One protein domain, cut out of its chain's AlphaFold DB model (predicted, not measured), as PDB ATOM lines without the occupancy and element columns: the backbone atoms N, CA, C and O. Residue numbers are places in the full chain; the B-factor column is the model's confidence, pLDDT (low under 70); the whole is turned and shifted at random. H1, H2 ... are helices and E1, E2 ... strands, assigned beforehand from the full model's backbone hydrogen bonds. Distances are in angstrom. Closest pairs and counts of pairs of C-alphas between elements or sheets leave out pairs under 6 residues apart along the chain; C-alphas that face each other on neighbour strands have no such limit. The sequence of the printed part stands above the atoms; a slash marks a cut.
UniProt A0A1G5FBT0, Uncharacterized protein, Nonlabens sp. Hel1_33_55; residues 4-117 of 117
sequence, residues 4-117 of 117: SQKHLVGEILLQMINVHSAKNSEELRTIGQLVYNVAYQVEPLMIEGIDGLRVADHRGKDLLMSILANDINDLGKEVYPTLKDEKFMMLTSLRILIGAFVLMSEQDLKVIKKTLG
ATOM      1  N   SER A   4     158.896 171.300 165.051       92.38
ATOM      2  CA  SER A   4     160.179 172.011 164.977       92.38
ATOM      3  C   SER A   4     160.062 173.326 164.205       92.38
ATOM      4  O   SER A   4     160.550 174.349 164.670       92.38
ATOM      5  N   GLN A   5     159.332 173.332 163.085       91.81
ATOM      6  CA  GLN A   5     159.049 174.553 162.322       91.81
ATOM      7  C   GLN A   5     158.205 175.549 163.129       91.81
ATOM      8  O   GLN A   5     158.531 176.730 163.165       91.81
ATOM      9  N   LYS A   6     157.159 175.087 163.833       89.94
ATOM     10  CA  LYS A   6     156.355 175.943 164.728       89.94
ATOM     11  C   LYS A   6     157.207 176.596 165.811       89.94
ATOM     12  O   LYS A   6     157.068 177.791 166.054       89.94
ATOM     13  N   HIS A   7     158.062 175.805 166.457       91.25
ATOM     14  CA  HIS A   7     158.954 176.293 167.499       91.25
ATOM     15  C   HIS A   7     159.922 177.343 166.946       91.25
ATOM     16  O   HIS A   7     159.970 178.441 167.486       91.25
ATOM     17  N   LEU A   8     160.584 177.064 165.818       94.69
ATOM     18  CA  LEU A   8     161.473 178.023 165.160       94.69
ATOM     19  C   LEU A   8     160.766 179.335 164.810       94.69
ATOM     20  O   LEU A   8     161.309 180.403 165.058       94.69
ATOM     21  N   VAL A   9     159.556 179.281 164.252       93.06
ATOM     22  CA  VAL A   9     158.795 180.498 163.929       93.06
ATOM     23  C   VAL A   9     158.484 181.291 165.199       93.06
ATOM     24  O   VAL A   9     158.622 182.511 165.197       93.06
ATOM     25  N   GLY A  10     158.117 180.613 166.291       90.12
ATOM     26  CA  GLY A  10     157.953 181.244 167.602       90.12
ATOM     27  C   GLY A  10     159.230 181.932 168.088       90.12
ATOM     28  O   GLY A  10     159.173 183.091 168.496       90.12
ATOM     29  N   GLU A  11     160.378 181.263 167.969       94.81
ATOM     30  CA  GLU A  11     161.685 181.835 168.309       94.81
ATOM     31  C   GLU A  11     162.019 183.056 167.446       94.81
ATOM     32  O   GLU A  11     162.402 184.094 167.980       94.81
ATOM     33  N   ILE A  12     161.809 182.991 166.126       95.81
ATOM     34  CA  ILE A  12     162.035 184.133 165.228       95.81
ATOM     35  C   ILE A  12     161.171 185.327 165.654       95.81
ATOM     36  O   ILE A  12     161.682 186.439 165.777       95.81
ATOM     37  N   LEU A  13     159.880 185.111 165.921       93.25
ATOM     38  CA  LEU A  13     158.963 186.171 166.348       93.25
ATOM     39  C   LEU A  13     159.381 186.791 167.690       93.25
ATOM     40  O   LEU A  13     159.333 188.012 167.839       93.25
ATOM     41  N   LEU A  14     159.834 185.976 168.646       94.38
ATOM     42  CA  LEU A  14     160.389 186.458 169.912       94.38
ATOM     43  C   LEU A  14     161.646 187.306 169.682       94.38
ATOM     44  O   LEU A  14     161.779 188.395 170.240       94.38
ATOM     45  N   GLN A  15     162.554 186.846 168.824       97.25
ATOM     46  CA  GLN A  15     163.782 187.573 168.516       97.25
ATOM     47  C   GLN A  15     163.523 188.890 167.779       97.25
ATOM     48  O   GLN A  15     164.213 189.872 168.043       97.25
ATOM     49  N   MET A  16     162.486 188.978 166.943       96.56
ATOM     50  CA  MET A  16     162.067 190.253 166.346       96.56
ATOM     51  C   MET A  16     161.690 191.298 167.415       96.56
ATOM     52  O   MET A  16     162.038 192.469 167.271       96.56
ATOM     53  N   ILE A  17     161.059 190.891 168.525       95.31
ATOM     54  CA  ILE A  17     160.793 191.789 169.667       95.31
ATOM     55  C   ILE A  17     162.112 192.262 170.297       95.31
ATOM     56  O   ILE A  17     162.271 193.447 170.603       95.31
ATOM     57  N   ASN A  18     163.092 191.367 170.440       96.94
ATOM     58  CA  ASN A  18     164.408 191.710 170.983       96.94
ATOM     59  C   ASN A  18     165.184 192.676 170.073       96.94
ATOM     60  O   ASN A  18     165.843 193.584 170.577       96.94
ATOM     61  N   VAL A  19     165.047 192.561 168.745       97.75
ATOM     62  CA  VAL A  19     165.652 193.502 167.783       97.75
ATOM     63  C   VAL A  19     165.160 194.930 168.018       97.75
ATOM     64  O   VAL A  19     165.961 195.868 168.016       97.75
ATOM     65  N   HIS A  20     163.864 195.124 168.287       94.25
ATOM     66  CA  HIS A  20     163.334 196.453 168.607       94.25
ATOM     67  C   HIS A  20     164.014 197.065 169.840       94.25
ATOM     68  O   HIS A  20     164.328 198.261 169.836       94.25
ATOM     69  N   SER A  21     164.307 196.243 170.847       95.75
ATOM     70  CA  SER A  21     164.924 196.649 172.115       95.75
ATOM     71  C   SER A  21     166.453 196.751 172.079       95.75
ATOM     72  O   SER A  21     167.030 197.314 173.009       95.75
ATOM     73  N   ALA A  22     167.111 196.255 171.025       97.75
ATOM     74  CA  ALA A  22     168.570 196.210 170.941       97.75
ATOM     75  C   ALA A  22     169.208 197.610 171.024       97.75
ATOM     76  O   ALA A  22     168.708 198.575 170.435       97.75
ATOM     77  N   LYS A  23     170.322 197.748 171.740       97.75
ATOM     78  CA  LYS A  23     170.967 199.049 172.004       97.75
ATOM     79  C   LYS A  23     172.178 199.333 171.123       97.75
ATOM     80  O   LYS A  23     172.653 200.464 171.097       97.75
ATOM     81  N   ASN A  24     172.684 198.320 170.432       97.69
ATOM     82  CA  ASN A  24     173.873 198.394 169.592       97.69
ATOM     83  C   ASN A  24     173.898 197.221 168.596       97.69
ATOM     84  O   ASN A  24     173.099 196.286 168.693       97.69
ATOM     85  N   SER A  25     174.834 197.276 167.651       97.69
ATOM     86  CA  SER A  25     175.004 196.280 166.591       97.69
ATOM     87  C   SER A  25     175.451 194.907 167.114       97.69
ATOM     88  O   SER A  25     175.163 193.892 166.487       97.69
ATOM     89  N   GLU A  26     176.110 194.839 168.275       98.00
ATOM     90  CA  GLU A  26     176.560 193.571 168.869       98.00
ATOM     91  C   GLU A  26     175.394 192.762 169.459       98.00
ATOM     92  O   GLU A  26     175.309 191.543 169.288       98.00
ATOM     93  N   GLU A  27     174.426 193.442 170.080       98.38
ATOM     94  CA  GLU A  27     173.167 192.819 170.494       98.38
ATOM     95  C   GLU A  27     172.400 192.277 169.278       98.38
ATOM     96  O   GLU A  27     171.912 191.147 169.313       98.38
ATOM     97  N   LEU A  28     172.356 193.028 168.169       98.44
ATOM     98  CA  LEU A  28     171.745 192.561 166.918       98.44
ATOM     99  C   LEU A  28     172.462 191.341 166.336       98.44
ATOM    100  O   LEU A  28     171.801 190.401 165.893       98.44
ATOM    101  N   ARG A  29     173.798 191.324 166.379       98.50
ATOM    102  CA  ARG A  29     174.616 190.188 165.935       98.50
ATOM    103  C   ARG A  29     174.296 188.942 166.751       98.50
ATOM    104  O   ARG A  29     174.074 187.878 166.178       98.50
ATOM    105  N   THR A  30     174.206 189.090 168.071       98.31
ATOM    106  CA  THR A  30     173.844 187.998 168.984       98.31
ATOM    107  C   THR A  30     172.457 187.444 168.659       98.31
ATOM    108  O   THR A  30     172.297 186.232 168.516       98.31
ATOM    109  N   ILE A  31     171.462 188.320 168.480       98.44
ATOM    110  CA  ILE A  31     170.093 187.921 168.128       98.44
ATOM    111  C   ILE A  31     170.066 187.173 166.787       98.44
ATOM    112  O   ILE A  31     169.503 186.079 166.700       98.44
ATOM    113  N   GLY A  32     170.701 187.730 165.752       98.19
ATOM    114  CA  GLY A  32     170.768 187.107 164.432       98.19
ATOM    115  C   GLY A  32     171.448 185.738 164.473       98.19
ATOM    116  O   GLY A  32     170.926 184.778 163.905       98.19
ATOM    117  N   GLN A  33     172.562 185.609 165.199       98.44
ATOM    118  CA  GLN A  33     173.291 184.345 165.322       98.44
ATOM    119  C   GLN A  33     172.484 183.273 166.066       98.44
ATOM    120  O   GLN A  33     172.528 182.102 165.683       98.44
ATOM    121  N   LEU A  34     171.725 183.654 167.100       98.12
ATOM    122  CA  LEU A  34     170.812 182.740 167.792       98.12
ATOM    123  C   LEU A  34     169.775 182.171 166.821       98.12
ATOM    124  O   LEU A  34     169.627 180.951 166.737       98.12
ATOM    125  N   VAL A  35     169.113 183.034 166.045       98.06
ATOM    126  CA  VAL A  35     168.135 182.587 165.043       98.06
ATOM    127  C   VAL A  35     168.793 181.709 163.986       98.06
ATOM    128  O   VAL A  35     168.269 180.638 163.688       98.06
ATOM    129  N   TYR A  36     169.942 182.127 163.451       98.38
ATOM    130  CA  TYR A  36     170.680 181.368 162.445       98.38
ATOM    131  C   TYR A  36     170.981 179.944 162.933       98.38
ATOM    132  O   TYR A  36     170.686 178.970 162.243       98.38
ATOM    133  N   ASN A  37     171.499 179.805 164.155       97.75
ATOM    134  CA  ASN A  37     171.863 178.507 164.719       97.75
ATOM    135  C   ASN A  37     170.649 177.579 164.879       97.75
ATOM    136  O   ASN A  37     170.750 176.391 164.571       97.75
ATOM    137  N   VAL A  38     169.504 178.106 165.328       96.19
ATOM    138  CA  VAL A  38     168.271 177.312 165.456       96.19
ATOM    139  C   VAL A  38     167.722 176.954 164.073       96.19
ATOM    140  O   VAL A  38     167.422 175.791 163.812       96.19
ATOM    141  N   ALA A  39     167.638 177.924 163.159       97.06
ATOM    142  CA  ALA A  39     167.106 177.733 161.811       97.06
ATOM    143  C   ALA A  39     167.928 176.736 160.982       97.06
ATOM    144  O   ALA A  39     167.368 175.952 160.211       97.06
ATOM    145  N   TYR A  40     169.248 176.704 161.179       96.44
ATOM    146  CA  TYR A  40     170.140 175.759 160.512       96.44
ATOM    147  C   TYR A  40     169.742 174.297 160.772       96.44
ATOM    148  O   TYR A  40     169.774 173.485 159.849       96.44
ATOM    149  N   GLN A  41     169.272 173.976 161.980       95.81
ATOM    150  CA  GLN A  41     168.923 172.610 162.398       95.81
ATOM    151  C   GLN A  41     167.504 172.170 162.000       95.81
ATOM    152  O   GLN A  41     167.132 171.018 162.210       95.81
ATOM    153  N   VAL A  42     166.680 173.074 161.464       96.06
ATOM    154  CA  VAL A  42     165.266 172.795 161.182       96.06
ATOM    155  C   VAL A  42     165.061 172.510 159.700       96.06
ATOM    156  O   VAL A  42     165.557 173.233 158.839       96.06
ATOM    157  N   GLU A  43     164.312 171.455 159.394       95.94
ATOM    158  CA  GLU A  43     163.919 171.127 158.020       95.94
ATOM    159  C   GLU A  43     163.015 172.216 157.416       95.94
ATOM    160  O   GLU A  43     162.097 172.703 158.097       95.94
ATOM    161  N   PRO A  44     163.233 172.602 156.146       95.19
ATOM    162  CA  PRO A  44     162.447 173.635 155.487       95.19
ATOM    163  C   PRO A  44     161.028 173.163 155.171       95.19
ATOM    164  O   PRO A  44     160.647 172.009 155.397       95.19
ATOM    165  N   LEU A  45     160.210 174.075 154.655       93.38
ATOM    166  CA  LEU A  45     158.878 173.720 154.190       93.38
ATOM    167  C   LEU A  45     158.946 172.730 153.020       93.38
ATOM    168  O   LEU A  45     159.895 172.703 152.237       93.38
ATOM    169  N   MET A  46     157.892 171.925 152.899       92.12
ATOM    170  CA  MET A  46     157.712 171.015 151.772       92.12
ATOM    171  C   MET A  46     156.945 171.732 150.659       92.12
ATOM    172  O   MET A  46     155.783 172.099 150.875       92.12
ATOM    173  N   ILE A  47     157.560 171.881 149.487       90.12
ATOM    174  CA  ILE A  47     156.918 172.369 148.258       90.12
ATOM    175  C   ILE A  47     156.418 171.198 147.416       90.12
ATOM    176  O   ILE A  47     156.941 170.090 147.512       90.12
ATOM    177  N   GLU A  48     155.392 171.442 146.609       88.38
ATOM    178  CA  GLU A  48     154.853 170.470 145.659       88.38
ATOM    179  C   GLU A  48     155.432 170.734 144.266       88.38
ATOM    180  O   GLU A  48     155.402 171.864 143.775       88.38
ATOM    181  N   GLY A  49     156.013 169.699 143.663       84.06
ATOM    182  CA  GLY A  49     156.497 169.714 142.290       84.06
ATOM    183  C   GLY A  49     155.359 169.623 141.274       84.06
ATOM    184  O   GLY A  49     154.213 169.339 141.608       84.06
ATOM    185  N   ILE A  50     155.686 169.829 139.997       86.12
ATOM    186  CA  ILE A  50     154.720 169.728 138.883       86.12
ATOM    187  C   ILE A  50     154.152 168.302 138.754       86.12
ATOM    188  O   ILE A  50     153.044 168.105 138.263       86.12
ATOM    189  N   ASP A  51     154.908 167.308 139.212       91.31
ATOM    190  CA  ASP A  51     154.528 165.898 139.285       91.31
ATOM    191  C   ASP A  51     153.694 165.544 140.535       91.31
ATOM    192  O   ASP A  51     153.353 164.378 140.733       91.31
ATOM    193  N   GLY A  52     153.364 166.529 141.380       89.94
ATOM    194  CA  GLY A  52     152.638 166.340 142.638       89.94
ATOM    195  C   GLY A  52     153.496 165.786 143.781       89.94
ATOM    196  O   GLY A  52     152.992 165.571 144.888       89.94
ATOM    197  N   LEU A  53     154.795 165.542 143.559       92.44
ATOM    198  CA  LEU A  53     155.685 165.072 144.616       92.44
ATOM    199  C   LEU A  53     156.036 166.212 145.564       92.44
ATOM    200  O   LEU A  53     156.331 167.333 145.155       92.44
ATOM    201  N   ARG A  54     156.043 165.913 146.863       91.81
ATOM    202  CA  ARG A  54     156.428 166.881 147.889       91.81
ATOM    203  C   ARG A  54     157.895 166.719 148.239       91.81
ATOM    204  O   ARG A  54     158.303 165.653 148.694       91.81
ATOM    205  N   VAL A  55     158.661 167.792 148.092       92.62
ATOM    206  CA  VAL A  55     160.098 167.830 148.393       92.62
ATOM    207  C   VAL A  55     160.413 168.972 149.351       92.62
ATOM    208  O   VAL A  55     159.739 170.001 149.349       92.62
ATOM    209  N   ALA A  56     161.421 168.779 150.197       93.19
ATOM    210  CA  ALA A  56     161.901 169.811 151.104       93.19
ATOM    211  C   ALA A  56     162.616 170.914 150.307       93.19
ATOM    212  O   ALA A  56     163.506 170.627 149.502       93.19
ATOM    213  N   ASP A  57     162.247 172.178 150.528       94.75
ATOM    214  CA  ASP A  57     162.843 173.320 149.825       94.75
ATOM    215  C   ASP A  57     164.174 173.764 150.455       94.75
ATOM    216  O   ASP A  57     164.315 174.854 151.014       94.75
ATOM    217  N   HIS A  58     165.181 172.891 150.381       95.75
ATOM    218  CA  HIS A  58     166.523 173.196 150.886       95.75
ATOM    219  C   HIS A  58     167.142 174.404 150.182       95.75
ATOM    220  O   HIS A  58     167.782 175.223 150.830       95.75
ATOM    221  N   ARG A  59     166.889 174.573 148.878       94.38
ATOM    222  CA  ARG A  59     167.413 175.712 148.111       94.38
ATOM    223  C   ARG A  59     166.841 177.035 148.612       94.38
ATOM    224  O   ARG A  59     167.600 177.990 148.778       94.38
ATOM    225  N   GLY A  60     165.532 177.091 148.865       94.31
ATOM    226  CA  GLY A  60     164.888 178.255 149.468       94.31
ATOM    227  C   GLY A  60     165.452 178.560 150.853       94.31
ATOM    228  O   GLY A  60     165.818 179.702 151.126       94.31
ATOM    229  N   LYS A  61     165.620 177.541 151.706       96.00
ATOM    230  CA  LYS A  61     166.253 177.713 153.024       96.00
ATOM    231  C   LYS A  61     167.670 178.256 152.925       96.00
ATOM    232  O   LYS A  61     167.967 179.235 153.600       96.00
ATOM    233  N   ASP A  62     168.523 177.658 152.104       97.38
ATOM    234  CA  ASP A  62     169.927 178.055 151.986       97.38
ATOM    235  C   ASP A  62     170.053 179.507 151.514       97.38
ATOM    236  O   ASP A  62     170.833 180.278 152.074       97.38
ATOM    237  N   LEU A  63     169.220 179.915 150.549       96.94
ATOM    238  CA  LEU A  63     169.150 181.302 150.098       96.94
ATOM    239  C   LEU A  63     168.790 182.246 151.251       96.94
ATOM    240  O   LEU A  63     169.511 183.208 151.508       96.94
ATOM    241  N   LEU A  64     167.703 181.971 151.972       96.31
ATOM    242  CA  LEU A  64     167.225 182.863 153.031       96.31
ATOM    243  C   LEU A  64     168.145 182.876 154.262       96.31
ATOM    244  O   LEU A  64     168.338 183.920 154.884       96.31
ATOM    245  N   MET A  65     168.783 181.747 154.564       97.75
ATOM    246  CA  MET A  65     169.841 181.651 155.568       97.75
ATOM    247  C   MET A  65     171.081 182.455 155.167       97.75
ATOM    248  O   MET A  65     171.683 183.105 156.021       97.75
ATOM    249  N   SER A  66     171.461 182.442 153.884       97.81
ATOM    250  CA  SER A  66     172.604 183.223 153.391       97.81
ATOM    251  C   SER A  66     172.361 184.731 153.472       97.81
ATOM    252  O   SER A  66     173.280 185.468 153.820       97.81
ATOM    253  N   ILE A  67     171.121 185.180 153.236       96.69
ATOM    254  CA  ILE A  67     170.720 186.581 153.426       96.69
ATOM    255  C   ILE A  67     170.943 186.977 154.884       96.69
ATOM    256  O   ILE A  67     171.711 187.898 155.140       96.69
ATOM    257  N   LEU A  68     170.381 186.218 155.836       97.94
ATOM    258  CA  LEU A  68     170.578 186.488 157.263       97.94
ATOM    259  C   LEU A  68     172.066 186.486 157.653       97.94
ATOM    260  O   LEU A  68     172.500 187.349 158.409       97.94
ATOM    261  N   ALA A  69     172.862 185.541 157.149       98.38
ATOM    262  CA  ALA A  69     174.293 185.485 157.446       98.38
ATOM    263  C   ALA A  69     175.054 186.720 156.935       98.38
ATOM    264  O   ALA A  69     175.886 187.269 157.658       98.38
ATOM    265  N   ASN A  70     174.771 187.169 155.711       97.62
ATOM    266  CA  ASN A  70     175.384 188.370 155.137       97.62
ATOM    267  C   ASN A  70     174.999 189.617 155.934       97.62
ATOM    268  O   ASN A  70     175.862 190.391 156.337       97.62
ATOM    269  N   ASP A  71     173.717 189.732 156.253       97.12
ATOM    270  CA  ASP A  71     173.147 190.806 157.051       97.12
ATOM    271  C   ASP A  71     173.772 190.884 158.455       97.12
ATOM    272  O   ASP A  71     174.183 191.955 158.901       97.12
ATOM    273  N   ILE A  72     173.954 189.742 159.133       97.88
ATOM    274  CA  ILE A  72     174.710 189.657 160.394       97.88
ATOM    275  C   ILE A  72     176.146 190.149 160.195       97.88
ATOM    276  O   ILE A  72     176.676 190.893 161.025       97.88
ATOM    277  N   ASN A  73     176.805 189.728 159.114       97.12
ATOM    278  CA  ASN A  73     178.183 190.111 158.831       97.12
ATOM    279  C   ASN A  73     178.332 191.608 158.552       97.12
ATOM    280  O   ASN A  73     179.412 192.136 158.807       97.12
ATOM    281  N   ASP A  74     177.293 192.288 158.073       96.69
ATOM    282  CA  ASP A  74     177.321 193.709 157.709       96.69
ATOM    283  C   ASP A  74     176.945 194.672 158.842       96.69
ATOM    284  O   ASP A  74     177.178 195.876 158.725       96.69
ATOM    285  N   LEU A  75     176.473 194.155 159.979       96.31
ATOM    286  CA  LEU A  75     176.297 194.935 161.207       96.31
ATOM    287  C   LEU A  75     177.607 195.608 161.649       96.31
ATOM    288  O   LEU A  75     178.665 194.972 161.703       96.31
ATOM    289  N   GLY A  76     177.520 196.881 162.029       91.69
ATOM    290  CA  GLY A  76     178.637 197.722 162.454       91.69
ATOM    291  C   GLY A  76     179.517 198.230 161.308       91.69
ATOM    292  O   GLY A  76     180.523 198.888 161.576       91.69
ATOM    293  N   LYS A  77     179.174 197.931 160.048       92.19
ATOM    294  CA  LYS A  77     179.850 198.463 158.856       92.19
ATOM    295  C   LYS A  77     179.071 199.638 158.267       92.19
ATOM    296  O   LYS A  77     177.879 199.793 158.500       92.19
ATOM    297  N   GLU A  78     179.717 200.403 157.390       87.31
ATOM    298  CA  GLU A  78     179.112 201.549 156.683       87.31
ATOM    299  C   GLU A  78     177.983 201.174 155.691       87.31
ATOM    300  O   GLU A  78     177.446 202.044 155.009       87.31
ATOM    301  N   VAL A  79     177.591 199.895 155.616       91.12
ATOM    302  CA  VAL A  79     176.472 199.405 154.789       91.12
ATOM    303  C   VAL A  79     175.124 199.892 155.335       91.12
ATOM    304  O   VAL A  79     174.253 200.285 154.558       91.12
ATOM    305  N   TYR A  80     174.967 199.919 156.664       90.31
ATOM    306  CA  TYR A  80     173.770 200.402 157.359       90.31
ATOM    307  C   TYR A  80     174.165 201.571 158.271       90.31
ATOM    308  O   TYR A  80     174.675 201.348 159.368       90.31
ATOM    309  N   PRO A  81     173.955 202.829 157.840       90.31
ATOM    310  CA  PRO A  81     174.567 203.993 158.487       90.31
ATOM    311  C   PRO A  81     174.133 204.233 159.936       90.31
ATOM    312  O   PRO A  81     174.794 204.970 160.668       90.31
ATOM    313  N   THR A  82     172.997 203.672 160.354       96.62
ATOM    314  CA  THR A  82     172.454 203.866 161.696       96.62
ATOM    315  C   THR A  82     171.975 202.556 162.307       96.62
ATOM    316  O   THR A  82     171.496 201.665 161.609       96.62
ATOM    317  N   LEU A  83     171.960 202.488 163.644       96.56
ATOM    318  CA  LEU A  83     171.348 201.371 164.376       96.56
ATOM    319  C   LEU A  83     169.869 201.163 163.997       96.56
ATOM    320  O   LEU A  83     169.349 200.053 164.069       96.56
ATOM    321  N   LYS A  84     169.161 202.227 163.598       97.25
ATOM    322  CA  LYS A  84     167.779 202.120 163.114       97.25
ATOM    323  C   LYS A  84     167.714 201.337 161.799       97.25
ATOM    324  O   LYS A  84     166.819 200.507 161.651       97.25
ATOM    325  N   ASP A  85     168.650 201.584 160.888       96.94
ATOM    326  CA  ASP A  85     168.732 200.887 159.601       96.94
ATOM    327  C   ASP A  85     169.153 199.427 159.799       96.94
ATOM    328  O   ASP A  85     168.534 198.534 159.225       96.94
ATOM    329  N   GLU A  86     170.106 199.166 160.697       97.88
ATOM    330  CA  GLU A  86     170.500 197.808 161.096       97.88
ATOM    331  C   GLU A  86     169.329 197.012 161.688       97.88
ATOM    332  O   GLU A  86     169.101 195.860 161.318       97.88
ATOM    333  N   LYS A  87     168.540 197.630 162.580       98.06
ATOM    334  CA  LYS A  87     167.319 197.017 163.127       98.06
ATOM    335  C   LYS A  87     166.307 196.710 162.033       98.06
ATOM    336  O   LYS A  87     165.714 195.634 162.036       98.06
ATOM    337  N   PHE A  88     166.076 197.660 161.129       96.38
ATOM    338  CA  PHE A  88     165.124 197.486 160.038       96.38
ATOM    339  C   PHE A  88     165.544 196.352 159.100       96.38
ATOM    340  O   PHE A  88     164.716 195.501 158.760       96.38
ATOM    341  N   MET A  89     166.824 196.307 158.733       96.62
ATOM    342  CA  MET A  89     167.392 195.214 157.958       96.62
ATOM    343  C   MET A  89     167.195 193.886 158.698       96.62
ATOM    344  O   MET A  89     166.544 193.006 158.148       96.62
ATOM    345  N   MET A  90     167.610 193.774 159.966       98.00
ATOM    346  CA  MET A  90     167.541 192.507 160.704       98.00
ATOM    347  C   MET A  90     166.096 192.004 160.821       98.00
ATOM    348  O   MET A  90     165.816 190.832 160.586       98.00
ATOM    349  N   LEU A  91     165.141 192.895 161.116       97.25
ATOM    350  CA  LEU A  91     163.712 192.560 161.109       97.25
ATOM    351  C   LEU A  91     163.246 192.043 159.744       97.25
ATOM    352  O   LEU A  91     162.422 191.129 159.685       97.25
ATOM    353  N   THR A  92     163.753 192.623 158.656       95.12
ATOM    354  CA  THR A  92     163.438 192.197 157.289       95.12
ATOM    355  C   THR A  92     163.983 190.797 157.021       95.12
ATOM    356  O   THR A  92     163.219 189.928 156.596       95.12
ATOM    357  N   SER A  93     165.250 190.535 157.343       96.38
ATOM    358  CA  SER A  93     165.901 189.231 157.158       96.38
ATOM    359  C   SER A  93     165.191 188.138 157.949       96.38
ATOM    360  O   SER A  93     164.840 187.095 157.397       96.38
ATOM    361  N   LEU A  94     164.879 188.405 159.222       96.50
ATOM    362  CA  LEU A  94     164.126 187.492 160.085       96.50
ATOM    363  C   LEU A  94     162.725 187.206 159.533       96.50
ATOM    364  O   LEU A  94     162.277 186.059 159.520       96.50
ATOM    365  N   ARG A  95     162.032 188.234 159.031       93.44
ATOM    366  CA  ARG A  95     160.687 188.079 158.473       93.44
ATOM    367  C   ARG A  95     160.682 187.264 157.187       93.44
ATOM    368  O   ARG A  95     159.782 186.450 157.002       93.44
ATOM    369  N   ILE A  96     161.664 187.472 156.311       92.25
ATOM    370  CA  ILE A  96     161.797 186.680 155.087       92.25
ATOM    371  C   ILE A  96     162.165 185.234 155.444       92.25
ATOM    372  O   ILE A  96     161.571 184.319 154.879       92.25
ATOM    373  N   LEU A  97     163.051 185.009 156.424       95.31
ATOM    374  CA  LEU A  97     163.471 183.670 156.854       95.31
ATOM    375  C   LEU A  97     162.300 182.776 157.294       95.31
ATOM    376  O   LEU A  97     162.329 181.577 157.031       95.31
ATOM    377  N   ILE A  98     161.237 183.335 157.888       94.12
ATOM    378  CA  ILE A  98     160.001 182.584 158.203       94.12
ATOM    379  C   ILE A  98     159.451 181.871 156.955       94.12
ATOM    380  O   ILE A  98     158.978 180.735 157.047       94.12
ATOM    381  N   GLY A  99     159.564 182.504 155.785       89.88
ATOM    382  CA  GLY A  99     159.139 181.956 154.501       89.88
ATOM    383  C   GLY A  99     159.884 180.689 154.075       89.88
ATOM    384  O   GLY A  99     159.348 179.951 153.262       89.88
ATOM    385  N   ALA A 100     161.055 180.377 154.646       92.06
ATOM    386  CA  ALA A 100     161.739 179.098 154.411       92.06
ATOM    387  C   ALA A 100     161.048 177.911 155.107       92.06
ATOM    388  O   ALA A 100     161.248 176.757 154.730       92.06
ATOM    389  N   PHE A 101     160.243 178.174 156.141       92.56
ATOM    390  CA  PHE A 101     159.706 177.147 157.042       92.56
ATOM    391  C   PHE A 101     158.178 177.085 157.047       92.56
ATOM    392  O   PHE A 101     157.600 176.102 157.523       92.56
ATOM    393  N   VAL A 102     157.512 178.106 156.499       85.06
ATOM    394  CA  VAL A 102     156.053 178.209 156.477       85.06
ATOM    395  C   VAL A 102     155.559 178.659 155.109       85.06
ATOM    396  O   VAL A 102     155.915 179.727 154.622       85.06
ATOM    397  N   LEU A 103     154.636 177.882 154.540       68.75
ATOM    398  CA  LEU A 103     153.714 178.363 153.515       68.75
ATOM    399  C   LEU A 103     152.703 179.272 154.213       68.75
ATOM    400  O   LEU A 103     151.729 178.796 154.794       68.75
ATOM    401  N   MET A 104     152.978 180.574 154.243       57.84
ATOM    402  CA  MET A 104     152.006 181.518 154.774       57.84
ATOM    403  C   MET A 104     150.889 181.678 153.749       57.84
ATOM    404  O   MET A 104     151.110 182.211 152.663       57.84
ATOM    405  N   SER A 105     149.677 181.243 154.094       53.16
ATOM    406  CA  SER A 105     148.507 181.762 153.394       53.16
ATOM    407  C   SER A 105     148.438 183.278 153.642       53.16
ATOM    408  O   SER A 105     148.833 183.757 154.711       53.16
ATOM    409  N   GLU A 106     147.935 184.072 152.689       48.97
ATOM    410  CA  GLU A 106     147.758 185.525 152.898       48.97
ATOM    411  C   GLU A 106     146.940 185.858 154.162       48.97
ATOM    412  O   GLU A 106     147.071 186.946 154.734       48.97
ATOM    413  N   GLN A 107     146.096 184.929 154.622       45.25
ATOM    414  CA  GLN A 107     145.313 185.058 155.849       45.25
ATOM    415  C   GLN A 107     146.177 184.990 157.117       45.25
ATOM    416  O   GLN A 107     145.974 185.804 158.019       45.25
ATOM    417  N   ASP A 108     147.189 184.123 157.166       47.94
ATOM    418  CA  ASP A 108     148.063 183.973 158.340       47.94
ATOM    419  C   ASP A 108     149.005 185.180 158.520       47.94
ATOM    420  O   ASP A 108     149.287 185.608 159.643       47.94
ATOM    421  N   LEU A 109     149.407 185.822 157.413       46.94
ATOM    422  CA  LEU A 109     150.157 187.087 157.424       46.94
ATOM    423  C   LEU A 109     149.380 188.236 158.094       46.94
ATOM    424  O   LEU A 109     149.985 189.098 158.742       46.94
ATOM    425  N   LYS A 110     148.046 188.261 157.955       49.22
ATOM    426  CA  LYS A 110     147.182 189.293 158.561       49.22
ATOM    427  C   LYS A 110     147.050 189.126 160.075       49.22
ATOM    428  O   LYS A 110     146.951 190.132 160.776       49.22
ATOM    429  N   VAL A 111     147.077 187.892 160.580       43.84
ATOM    430  CA  VAL A 111     146.996 187.612 162.022       43.84
ATOM    431  C   VAL A 111     148.262 188.094 162.730       43.84
ATOM    432  O   VAL A 111     148.161 188.845 163.693       43.84
ATOM    433  N   ILE A 112     149.445 187.792 162.188       45.81
ATOM    434  CA  ILE A 112     150.722 188.233 162.776       45.81
ATOM    435  C   ILE A 112     150.875 189.763 162.746       45.81
ATOM    436  O   ILE A 112     151.376 190.335 163.711       45.81
ATOM    437  N   LYS A 113     150.387 190.453 161.700       46.00
ATOM    438  CA  LYS A 113     150.328 191.932 161.688       46.00
ATOM    439  C   LYS A 113     149.509 192.493 162.856       46.00
ATOM    440  O   LYS A 113     149.929 193.463 163.461       46.00
ATOM    441  N   LYS A 114     148.379 191.870 163.204       43.47
ATOM    442  CA  LYS A 114     147.558 192.294 164.354       43.47
ATOM    443  C   LYS A 114     148.222 192.023 165.703       43.47
ATOM    444  O   LYS A 114     147.949 192.741 166.656       43.47
ATOM    445  N   THR A 115     149.036 190.976 165.799       34.84
ATOM    446  CA  THR A 115     149.683 190.581 167.058       34.84
ATOM    447  C   THR A 115     150.967 191.366 167.335       34.84
ATOM    448  O   THR A 115     151.347 191.498 168.492       34.84
ATOM    449  N   LEU A 116     151.620 191.906 166.301       37.88
ATOM    450  CA  LEU A 116     152.876 192.658 166.428       37.88
ATOM    451  C   LEU A 116     152.723 194.191 166.361       37.88
ATOM    452  O   LEU A 116     153.731 194.881 166.498       37.88
ATOM    453  N   GLY A 117     151.497 194.715 166.220       36.47
ATOM    454  CA  GLY A 117     151.207 196.157 166.154       36.47
ATOM    455  C   GLY A 117     150.981 196.663 164.738       36.47
ATOM    456  O   GLY A 117     151.939 196.634 163.932       36.47
TER     457      GLY A 117
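This is residues 4 to 117 of the 117 residues of an uncharacterized protein of Nonlabens sp. Hel1_33_55 (UniProt A0A1G5FBT0). Four long helices, H1 to H4, stand side by side in an up-and-down bundle, with the small strand hairpin E1 and E2 beyond one end and the helix H5 off to one side, touching no helix. Residues 104 to 111 stick out from the bundle. The printed part has 114 residues, ordered H1 H2 E1 E2 H3 H4 H5; it is mostly helix, with a two-stranded antiparallel sheet. It is compact, radius of gyration of the C-alphas 14.8 A, yet elongated, spanning 47 by 29 by 21 A.

Start with H1, residues 4 to 21, which touches H2, residues 25 to 40, at Val 19 and Leu 28, their closest C-alphas at 6.2 A; this helical hairpin runs opposite ways at a shallow tilt of 5 degrees. Next, E1, residues 46 to 48, and E2, residues 54 to 56, form an antiparallel hairpin; look for N 47 and O 55, 2.9 A apart. H3, residues 58 to 74, touches H2, closest at the C-alphas of Ile 72 and Arg 29, 5.6 A. H4, residues 83 to 98, forms a helical hairpin with H3, closest at the C-alphas of Leu 64 and Leu 97, 5.4 A. H4 also touches H1, closest at the C-alphas of Met 16 and Leu 91, 6.0 A, and touches H2 through residues 25 to 32 of H2 alone, closest at the C-alphas of Ser 25 and Leu 83, 6.6 A. H5, residues 106 to 116, is apart from H4. Every O i to N i+4 pair is within hydrogen-bond range in H1 to H4, and 6 of 7 in H5.

Find C-alpha 4 at (160.179, 172.011, 164.977); from there H1 runs 26.1 A. H2 spans 21.9 A, H3 24.2 A and H4 22.8 A. H5 ends at C-alpha 116, (152.876, 192.658, 166.428).

The C-alphas of Lys 23 and Asp 51 are the two farthest apart, 49.4 A. The printed part has no cut and no long link. Expect low confidence at residues 103 to 117, under 70.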